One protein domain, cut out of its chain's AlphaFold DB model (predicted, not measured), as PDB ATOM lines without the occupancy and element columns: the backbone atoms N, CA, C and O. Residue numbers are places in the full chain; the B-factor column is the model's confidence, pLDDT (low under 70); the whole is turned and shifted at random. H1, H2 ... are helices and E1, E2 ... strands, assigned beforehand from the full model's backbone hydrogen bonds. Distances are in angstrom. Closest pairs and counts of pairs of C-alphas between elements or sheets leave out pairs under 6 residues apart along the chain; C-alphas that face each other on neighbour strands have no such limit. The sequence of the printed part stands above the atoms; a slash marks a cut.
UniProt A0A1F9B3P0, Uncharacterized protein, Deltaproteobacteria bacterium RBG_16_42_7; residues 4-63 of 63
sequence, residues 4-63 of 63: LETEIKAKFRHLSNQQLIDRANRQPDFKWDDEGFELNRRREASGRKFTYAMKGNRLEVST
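This is residues 4 to 63 of the 63 residues of an uncharacterized protein of Deltaproteobacteria bacterium RBG_16_42_7 (UniProt A0A1F9B3P0). A small strand hairpin, E1 and E2, sits at one side of a helical hairpin, H2 and H3, with E2 next to H2; H1 lies at the other side, crosswise to H3. H2 and H3 are side by side and make the middle. The printed part has 60 residues, with three named helices and then two named strands in the order H1, H2, H3, E1, E2; the sheet, E1 - E2, is antiparallel, and the class is mixed, helices and strands. It is compact, with a radius of gyration of the C-alphas of 10.9 A, and spans 31 by 26 by 16 A.

E1 is residues 51 to 55, 12.9 A long from first to last C-alpha, and E2 is residues 58 to 62, 12.2 A, its C-alpha 62 at (154.649, 155.627, 150.931). H3, residues 33 to 45, is the longest helix at 18.1 A and begins at C-alpha 33, (173.142, 161.559, 147.958). H2 is residues 17 to 24, 10.6 A. H1 is residues 4 to 12, 12.5 A, from C-alpha 4 at (179.008, 164.370, 157.709).

E1 and E2 form an antiparallel hairpin, their directions at 144 degrees; N 53 and O 60 are within hydrogen-bond range at 2.9 A, as are N 55 and O 58 at 2.8 A. The closest C-alphas of H2 and E2, Ile 21 and Leu 59, are 6.2 A apart. H2 and H3 touch as a helical hairpin, closest at C-alphas Ala 24 and Glu 35, 6.0 A, at a shallow tilt of 20 degrees, opposite ways. H1 touches H3, about perpendicular at 89 degrees, closest at C-alphas Ile 8 and Asp 34, 6.2 A; H3 uses residues 34 to 38 alone. H1 is apart from E1 and E2. In H1, H2 and H3 every O i to N i+4 pair is within hydrogen-bond range.

The two C-alphas farthest apart, Thr 6 and Gly 56, are 30.7 A apart. The printed part has no cut and no long link. pLDDT is under 70 at residues 29 to 30 and 63.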
ATOM      1  N   LEU A   4     179.893 164.459 158.870       81.88
ATOM      2  CA  LEU A   4     179.008 164.370 157.709       81.88
ATOM      3  C   LEU A   4     177.517 164.254 158.073       81.88
ATOM      4  O   LEU A   4     176.690 164.971 157.519       81.88
ATOM      5  N   GLU A   5     177.150 163.391 159.028       84.94
ATOM      6  CA  GLU A   5     175.746 163.243 159.447       84.94
ATOM      7  C   GLU A   5     175.210 164.541 160.062       84.94
ATOM      8  O   GLU A   5     174.072 164.941 159.808       84.94
ATOM      9  N   THR A   6     176.039 165.218 160.860       89.00
ATOM     10  CA  THR A   6     175.672 166.485 161.503       89.00
ATOM     11  C   THR A   6     175.458 167.582 160.464       89.00
ATOM     12  O   THR A   6     174.470 168.316 160.544       89.00
ATOM     13  N   GLU A   7     176.340 167.665 159.469       90.88
ATOM     14  CA  GLU A   7     176.259 168.631 158.373       90.88
ATOM     15  C   GLU A   7     175.027 168.394 157.495       90.88
ATOM     16  O   GLU A   7     174.249 169.324 157.264       90.88
ATOM     17  N   ILE A   8     174.781 167.147 157.079       90.62
ATOM     18  CA  ILE A   8     173.614 166.785 156.265       90.62
ATOM     19  C   ILE A   8     172.311 167.056 157.031       90.62
ATOM     20  O   ILE A   8     171.386 167.688 156.511       90.62
ATOM     21  N   LYS A   9     172.244 166.667 158.309       90.56
ATOM     22  CA  LYS A   9     171.082 166.948 159.159       90.56
ATOM     23  C   LYS A   9     170.846 168.451 159.300       90.56
ATOM     24  O   LYS A   9     169.705 168.905 159.210       90.56
ATOM     25  N   ALA A  10     171.901 169.236 159.520       92.25
ATOM     26  CA  ALA A  10     171.800 170.690 159.621       92.25
ATOM     27  C   ALA A  10     171.314 171.316 158.304       92.25
ATOM     28  O   ALA A  10     170.435 172.184 158.335       92.25
ATOM     29  N   LYS A  11     171.811 170.820 157.163       92.12
ATOM     30  CA  LYS A  11     171.436 171.258 155.814       92.12
ATOM     31  C   LYS A  11     169.941 171.112 155.549       92.12
ATOM     32  O   LYS A  11     169.350 172.013 154.967       92.12
ATOM     33  N   PHE A  12     169.306 170.041 156.023       94.75
ATOM     34  CA  PHE A  12     167.889 169.770 155.742       94.75
ATOM     35  C   PHE A  12     166.939 169.980 156.922       94.75
ATOM     36  O   PHE A  12     165.740 169.731 156.788       94.75
ATOM     37  N   ARG A  13     167.424 170.473 158.070       92.94
ATOM     38  CA  ARG A  13     166.617 170.652 159.297       92.94
ATOM     39  C   ARG A  13     165.347 171.489 159.105       92.94
ATOM     40  O   ARG A  13     164.415 171.371 159.888       92.94
ATOM     41  N   HIS A  14     165.350 172.370 158.109       93.75
ATOM     42  CA  HIS A  14     164.272 173.309 157.810       93.75
ATOM     43  C   HIS A  14     163.279 172.778 156.763       93.75
ATOM     44  O   HIS A  14     162.301 173.454 156.463       93.75
ATOM     45  N   LEU A  15     163.526 171.591 156.197       94.69
ATOM     46  CA  LEU A  15     162.652 170.958 155.212       94.69
ATOM     47  C   LEU A  15     161.771 169.902 155.873       94.69
ATOM     48  O   LEU A  15     162.264 169.051 156.620       94.69
ATOM     49  N   SER A  16     160.484 169.888 155.533       93.44
ATOM     50  CA  SER A  16     159.591 168.760 155.805       93.44
ATOM     51  C   SER A  16     159.976 167.535 154.964       93.44
ATOM     52  O   SER A  16     160.751 167.633 154.012       93.44
ATOM     53  N   ASN A  17     159.433 166.362 155.300       92.69
ATOM     54  CA  ASN A  17     159.691 165.140 154.527       92.69
ATOM     55  C   ASN A  17     159.252 165.296 153.066       92.69
ATOM     56  O   ASN A  17     159.990 164.914 152.163       92.69
ATOM     57  N   GLN A  18     158.095 165.925 152.838       91.94
ATOM     58  CA  GLN A  18     157.589 166.190 151.493       91.94
ATOM     59  C   GLN A  18     158.503 167.151 150.724       91.94
ATOM     60  O   GLN A  18     158.848 166.884 149.581       91.94
ATOM     61  N   GLN A  19     158.969 168.230 151.361       94.25
ATOM     62  CA  GLN A  19     159.883 169.180 150.716       94.25
ATOM     63  C   GLN A  19     161.228 168.539 150.354       94.25
ATOM     64  O   GLN A  19     161.826 168.890 149.339       94.25
ATOM     65  N   LEU A  20     161.707 167.599 151.174       93.56
ATOM     66  CA  LEU A  20     162.932 166.853 150.900       93.56
ATOM     67  C   LEU A  20     162.761 165.894 149.707       93.56
ATOM     68  O   LEU A  20     163.622 165.870 148.832       93.56
ATOM     69  N   ILE A  21     161.630 165.181 149.629       92.06
ATOM     70  CA  ILE A  21     161.240 164.363 148.466       92.06
ATOM     71  C   ILE A  21     161.159 165.228 147.200       92.06
ATOM     72  O   ILE A  21     161.736 164.884 146.170       92.06
ATOM     73  N   ASP A  22     160.481 166.376 147.270       92.31
ATOM     74  CA  ASP A  22     160.324 167.286 146.131       92.31
ATOM     75  C   ASP A  22     161.671 167.828 145.654       92.31
ATOM     76  O   ASP A  22     161.891 167.987 144.453       92.31
ATOM     77  N   ARG A  23     162.584 168.106 146.589       92.75
ATOM     78  CA  ARG A  23     163.945 168.529 146.275       92.75
ATOM     79  C   ARG A  23     164.732 167.410 145.596       92.75
ATOM     80  O   ARG A  23     165.334 167.681 144.562       92.75
ATOM     81  N   ALA A  24     164.689 166.185 146.122       91.00
ATOM     82  CA  ALA A  24     165.345 165.026 145.516       91.00
ATOM     83  C   ALA A  24     164.832 164.770 144.087       91.00
ATOM     84  O   ALA A  24     165.625 164.608 143.170       91.00
ATOM     85  N   ASN A  25     163.518 164.878 143.867       90.56
ATOM     86  CA  ASN A  25     162.880 164.743 142.549       90.56
ATOM     87  C   ASN A  25     163.231 165.848 141.538       90.56
ATOM     88  O   ASN A  25     162.917 165.714 140.356       90.56
ATOM     89  N   ARG A  26     163.795 166.974 141.989       90.25
ATOM     90  CA  ARG A  26     164.267 168.068 141.121       90.25
ATOM     91  C   ARG A  26     165.751 167.952 140.799       90.25
ATOM     92  O   ARG A  26     166.230 168.686 139.936       90.25
ATOM     93  N   GLN A  27     166.479 167.089 141.506       86.31
ATOM     94  CA  GLN A  27     167.875 166.836 141.204       86.31
ATOM     95  C   GLN A  27     167.980 165.901 139.992       86.31
ATOM     96  O   GLN A  27     167.181 164.975 139.864       86.31
ATOM     97  N   PRO A  28     168.963 166.118 139.106       76.69
ATOM     98  CA  PRO A  28     169.364 165.116 138.127       76.69
ATOM     99  C   PRO A  28     169.744 163.797 138.815       76.69
ATOM    100  O   PRO A  28     170.174 163.807 139.975       76.69
ATOM    101  N   ASP A  29     169.643 162.685 138.086       69.75
ATOM    102  CA  ASP A  29     170.038 161.366 138.590       69.75
ATOM    103  C   ASP A  29     171.438 161.421 139.237       69.75
ATOM    104  O   ASP A  29     172.343 162.098 138.741       69.75
ATOM    105  N   PHE A  30     171.601 160.720 140.365       61.03
ATOM    106  CA  PHE A  30     172.827 160.650 141.181       61.03
ATOM    107  C   PHE A  30     173.242 161.924 141.940       61.03
ATOM    108  O   PHE A  30     174.305 161.941 142.550       61.03
ATOM    109  N   LYS A  31     172.428 162.990 141.967       73.81
ATOM    110  CA  LYS A  31     172.723 164.202 142.768       73.81
ATOM    111  C   LYS A  31     171.956 164.313 144.086       73.81
ATOM    112  O   LYS A  31     171.988 165.367 144.716       73.81
ATOM    113  N   TRP A  32     171.270 163.250 144.495       83.38
ATOM    114  CA  TRP A  32     170.450 163.217 145.706       83.38
ATOM    115  C   TRP A  32     171.105 162.426 146.849       83.38
ATOM    116  O   TRP A  32     170.391 161.923 147.704       83.38
ATOM    117  N   ASP A  33     172.437 162.307 146.898       86.19
ATOM    118  CA  ASP A  33     173.142 161.559 147.958       86.19
ATOM    119  C   ASP A  33     172.841 162.107 149.361       86.19
ATOM    120  O   ASP A  33     172.472 161.356 150.268       86.19
ATOM    121  N   ASP A  34     172.920 163.429 149.530       90.62
ATOM    122  CA  ASP A  34     172.608 164.094 150.794       90.62
ATOM    123  C   ASP A  34     171.114 163.947 151.134       90.62
ATOM    124  O   ASP A  34     170.748 163.599 152.261       90.62
ATOM    125  N   GLU A  35     170.229 164.206 150.162       92.12
ATOM    126  CA  GLU A  35     168.783 164.062 150.329       92.12
ATOM    127  C   GLU A  35     168.397 162.614 150.663       92.12
ATOM    128  O   GLU A  35     167.564 162.384 151.538       92.12
ATOM    129  N   GLY A  36     169.022 161.636 150.013       90.88
ATOM    130  CA  GLY A  36     168.817 160.206 150.215       90.88
ATOM    131  C   GLY A  36     169.291 159.748 151.586       90.88
ATOM    132  O   GLY A  36     168.570 159.018 152.271       90.88
ATOM    133  N   PHE A  37     170.454 160.234 152.026       92.06
ATOM    134  CA  PHE A  37     170.944 160.003 153.381       92.06
ATOM    135  C   PHE A  37     169.955 160.540 154.423       92.06
ATOM    136  O   PHE A  37     169.558 159.813 155.338       92.06
ATOM    137  N   GLU A  38     169.500 161.786 154.275       94.00
ATOM    138  CA  GLU A  38     168.556 162.391 155.216       94.00
ATOM    139  C   GLU A  38     167.181 161.705 155.181       94.00
ATOM    140  O   GLU A  38     166.583 161.484 156.236       94.00
ATOM    141  N   LEU A  39     166.682 161.319 154.004       92.94
ATOM    142  CA  LEU A  39     165.435 160.563 153.868       92.94
ATOM    143  C   LEU A  39     165.515 159.230 154.618       92.94
ATOM    144  O   LEU A  39     164.610 158.905 155.395       92.94
ATOM    145  N   ASN A  40     166.614 158.489 154.454       92.06
ATOM    146  CA  ASN A  40     166.819 157.229 155.160       92.06
ATOM    147  C   ASN A  40     166.951 157.450 156.676       92.06
ATOM    148  O   ASN A  40     166.314 156.750 157.466       92.06
ATOM    149  N   ARG A  41     167.682 158.490 157.103       92.44
ATOM    150  CA  ARG A  41     167.792 158.873 158.519       92.44
ATOM    151  C   ARG A  41     166.421 159.151 159.137       92.44
ATOM    152  O   ARG A  41     166.141 158.699 160.245       92.44
ATOM    153  N   ARG A  42     165.553 159.890 158.439       93.00
ATOM    154  CA  ARG A  42     164.192 160.205 158.909       93.00
ATOM    155  C   ARG A  42     163.289 158.977 158.946       93.00
ATOM    156  O   ARG A  42     162.507 158.845 159.887       93.00
ATOM    157  N   ARG A  43     163.413 158.073 157.971       93.12
ATOM    158  CA  ARG A  43     162.703 156.786 157.958       93.12
ATOM    159  C   ARG A  43     163.026 155.974 159.210       93.12
ATOM    160  O   ARG A  43     162.102 155.608 159.939       93.12
ATOM    161  N   GLU A  44     164.306 155.779 159.513       92.44
ATOM    162  CA  GLU A  44     164.736 155.029 160.701       92.44
ATOM    163  C   GLU A  44     164.361 155.756 162.005       92.44
ATOM    164  O   GLU A  44     163.778 155.151 162.902       92.44
ATOM    165  N   ALA A  45     164.570 157.077 162.088       90.69
ATOM    166  CA  ALA A  45     164.212 157.875 163.268       90.69
ATOM    167  C   ALA A  45     162.701 157.896 163.565       90.69
ATOM    168  O   ALA A  45     162.297 158.071 164.712       90.69
ATOM    169  N   SER A  46     161.857 157.715 162.545       90.44
ATOM    170  CA  SER A  46     160.401 157.628 162.707       90.44
ATOM    171  C   SER A  46     159.906 156.243 163.141       90.44
ATOM    172  O   SER A  46     158.699 156.060 163.307       90.44
ATOM    173  N   GLY A  47     160.796 155.250 163.269       91.19
ATOM    174  CA  GLY A  47     160.399 153.852 163.436       91.19
ATOM    175  C   GLY A  47     159.613 153.329 162.230       91.19
ATOM    176  O   GLY A  47     158.659 152.577 162.405       91.19
ATOM    177  N   ARG A  48     159.973 153.777 161.016       87.19
ATOM    178  CA  ARG A  48     159.299 153.460 159.741       87.19
ATOM    179  C   ARG A  48     157.845 153.937 159.623       87.19
ATOM    180  O   ARG A  48     157.134 153.474 158.742       87.19
ATOM    181  N   LYS A  49     157.411 154.899 160.445       89.44
ATOM    182  CA  LYS A  49     156.132 155.611 160.242       89.44
ATOM    183  C   LYS A  49     156.166 156.542 159.030       89.44
ATOM    184  O   LYS A  49     155.132 156.870 158.467       89.44
ATOM    185  N   PHE A  50     157.359 156.995 158.654       89.62
ATOM    186  CA  PHE A  50     157.621 157.652 157.385       89.62
ATOM    187  C   PHE A  50     158.353 156.672 156.474       89.62
ATOM    188  O   PHE A  50     159.447 156.208 156.812       89.62
ATOM    189  N   THR A  51     157.774 156.383 155.313       92.00
ATOM    190  CA  THR A  51     158.435 155.598 154.271       92.00
ATOM    191  C   THR A  51     158.351 156.313 152.930       92.00
ATOM    192  O   THR A  51     157.558 157.234 152.737       92.00
ATOM    193  N   TYR A  52     159.222 155.928 152.011       90.81
ATOM    194  CA  TYR A  52     159.244 156.443 150.654       90.81
ATOM    195  C   TYR A  52     159.698 155.330 149.717       90.81
ATOM    196  O   TYR A  52     160.423 154.419 150.128       90.81
ATOM    197  N   ALA A  53     159.259 155.401 148.469       90.25
ATOM    198  CA  ALA A  53     159.593 154.438 147.435       90.25
ATOM    199  C   ALA A  53     159.910 155.160 146.126       90.25
ATOM    200  O   ALA A  53     159.409 156.251 145.859       90.25
ATOM    201  N   MET A  54     160.750 154.536 145.306       87.19
ATOM    202  CA  MET A  54     160.994 154.992 143.945       87.19
ATOM    203  C   MET A  54     159.905 154.413 143.034       87.19
ATOM    204  O   MET A  54     159.697 153.200 143.000       87.19
ATOM    205  N   LYS A  55     159.198 155.281 142.314       88.38
ATOM    206  CA  LYS A  55     158.150 154.929 141.355       88.38
ATOM    207  C   LYS A  55     158.474 155.578 140.017       88.38
ATOM    208  O   LYS A  55     158.399 156.797 139.855       88.38
ATOM    209  N   GLY A  56     158.891 154.755 139.057       85.31
ATOM    210  CA  GLY A  56     159.545 155.262 137.852       85.31
ATOM    211  C   GLY A  56     160.817 156.025 138.230       85.31
ATOM    212  O   GLY A  56     161.618 155.511 139.003       85.31
ATOM    213  N   ASN A  57     160.964 157.262 137.744       82.62
ATOM    214  CA  ASN A  57     162.116 158.120 138.053       82.62
ATOM    215  C   ASN A  57     161.839 159.167 139.146       82.62
ATOM    216  O   ASN A  57     162.370 160.274 139.103       82.62
ATOM    217  N   ARG A  58     160.923 158.876 140.078       84.81
ATOM    218  CA  ARG A  58     160.549 159.802 141.156       84.81
ATOM    219  C   ARG A  58     160.438 159.081 142.491       84.81
ATOM    220  O   ARG A  58     159.968 157.952 142.554       84.81
ATOM    221  N   LEU A  59     160.835 159.755 143.560       89.50
ATOM    222  CA  LEU A  59     160.547 159.371 144.933       89.50
ATOM    223  C   LEU A  59     159.133 159.831 145.301       89.50
ATOM    224  O   LEU A  59     158.779 160.996 145.113       89.50
ATOM    225  N   GLU A  60     158.340 158.921 145.850       90.31
ATOM    226  CA  GLU A  60     157.023 159.193 146.422       90.31
ATOM    227  C   GLU A  60     157.019 158.782 147.899       90.31
ATOM    228  O   GLU A  60     157.692 157.828 148.292       90.31
ATOM    229  N   VAL A  61     156.270 159.510 148.730       87.94
ATOM    230  CA  VAL A  61     156.021 159.101 150.117       87.94
ATOM    231  C   VAL A  61     155.085 157.895 150.092       87.94
ATOM    232  O   VAL A  61     154.003 157.968 149.514       87.94
ATOM    233  N   SER A  62     155.495 156.803 150.731       80.12
ATOM    234  CA  SER A  62     154.649 155.627 150.931       80.12
ATOM    235  C   SER A  62     153.992 155.730 152.305       80.12
ATOM    236  O   SER A  62     154.671 155.970 153.311       80.12
ATOM    237  N   THR A  63     152.664 155.610 152.316       62.28
ATOM    238  CA  THR A  63     151.833 155.619 153.533       62.28
ATOM    239  C   THR A  63     151.695 154.209 154.080       62.28
ATOM    240  O   THR A  63     151.597 153.281 153.246       62.28
TER     241      THR A  63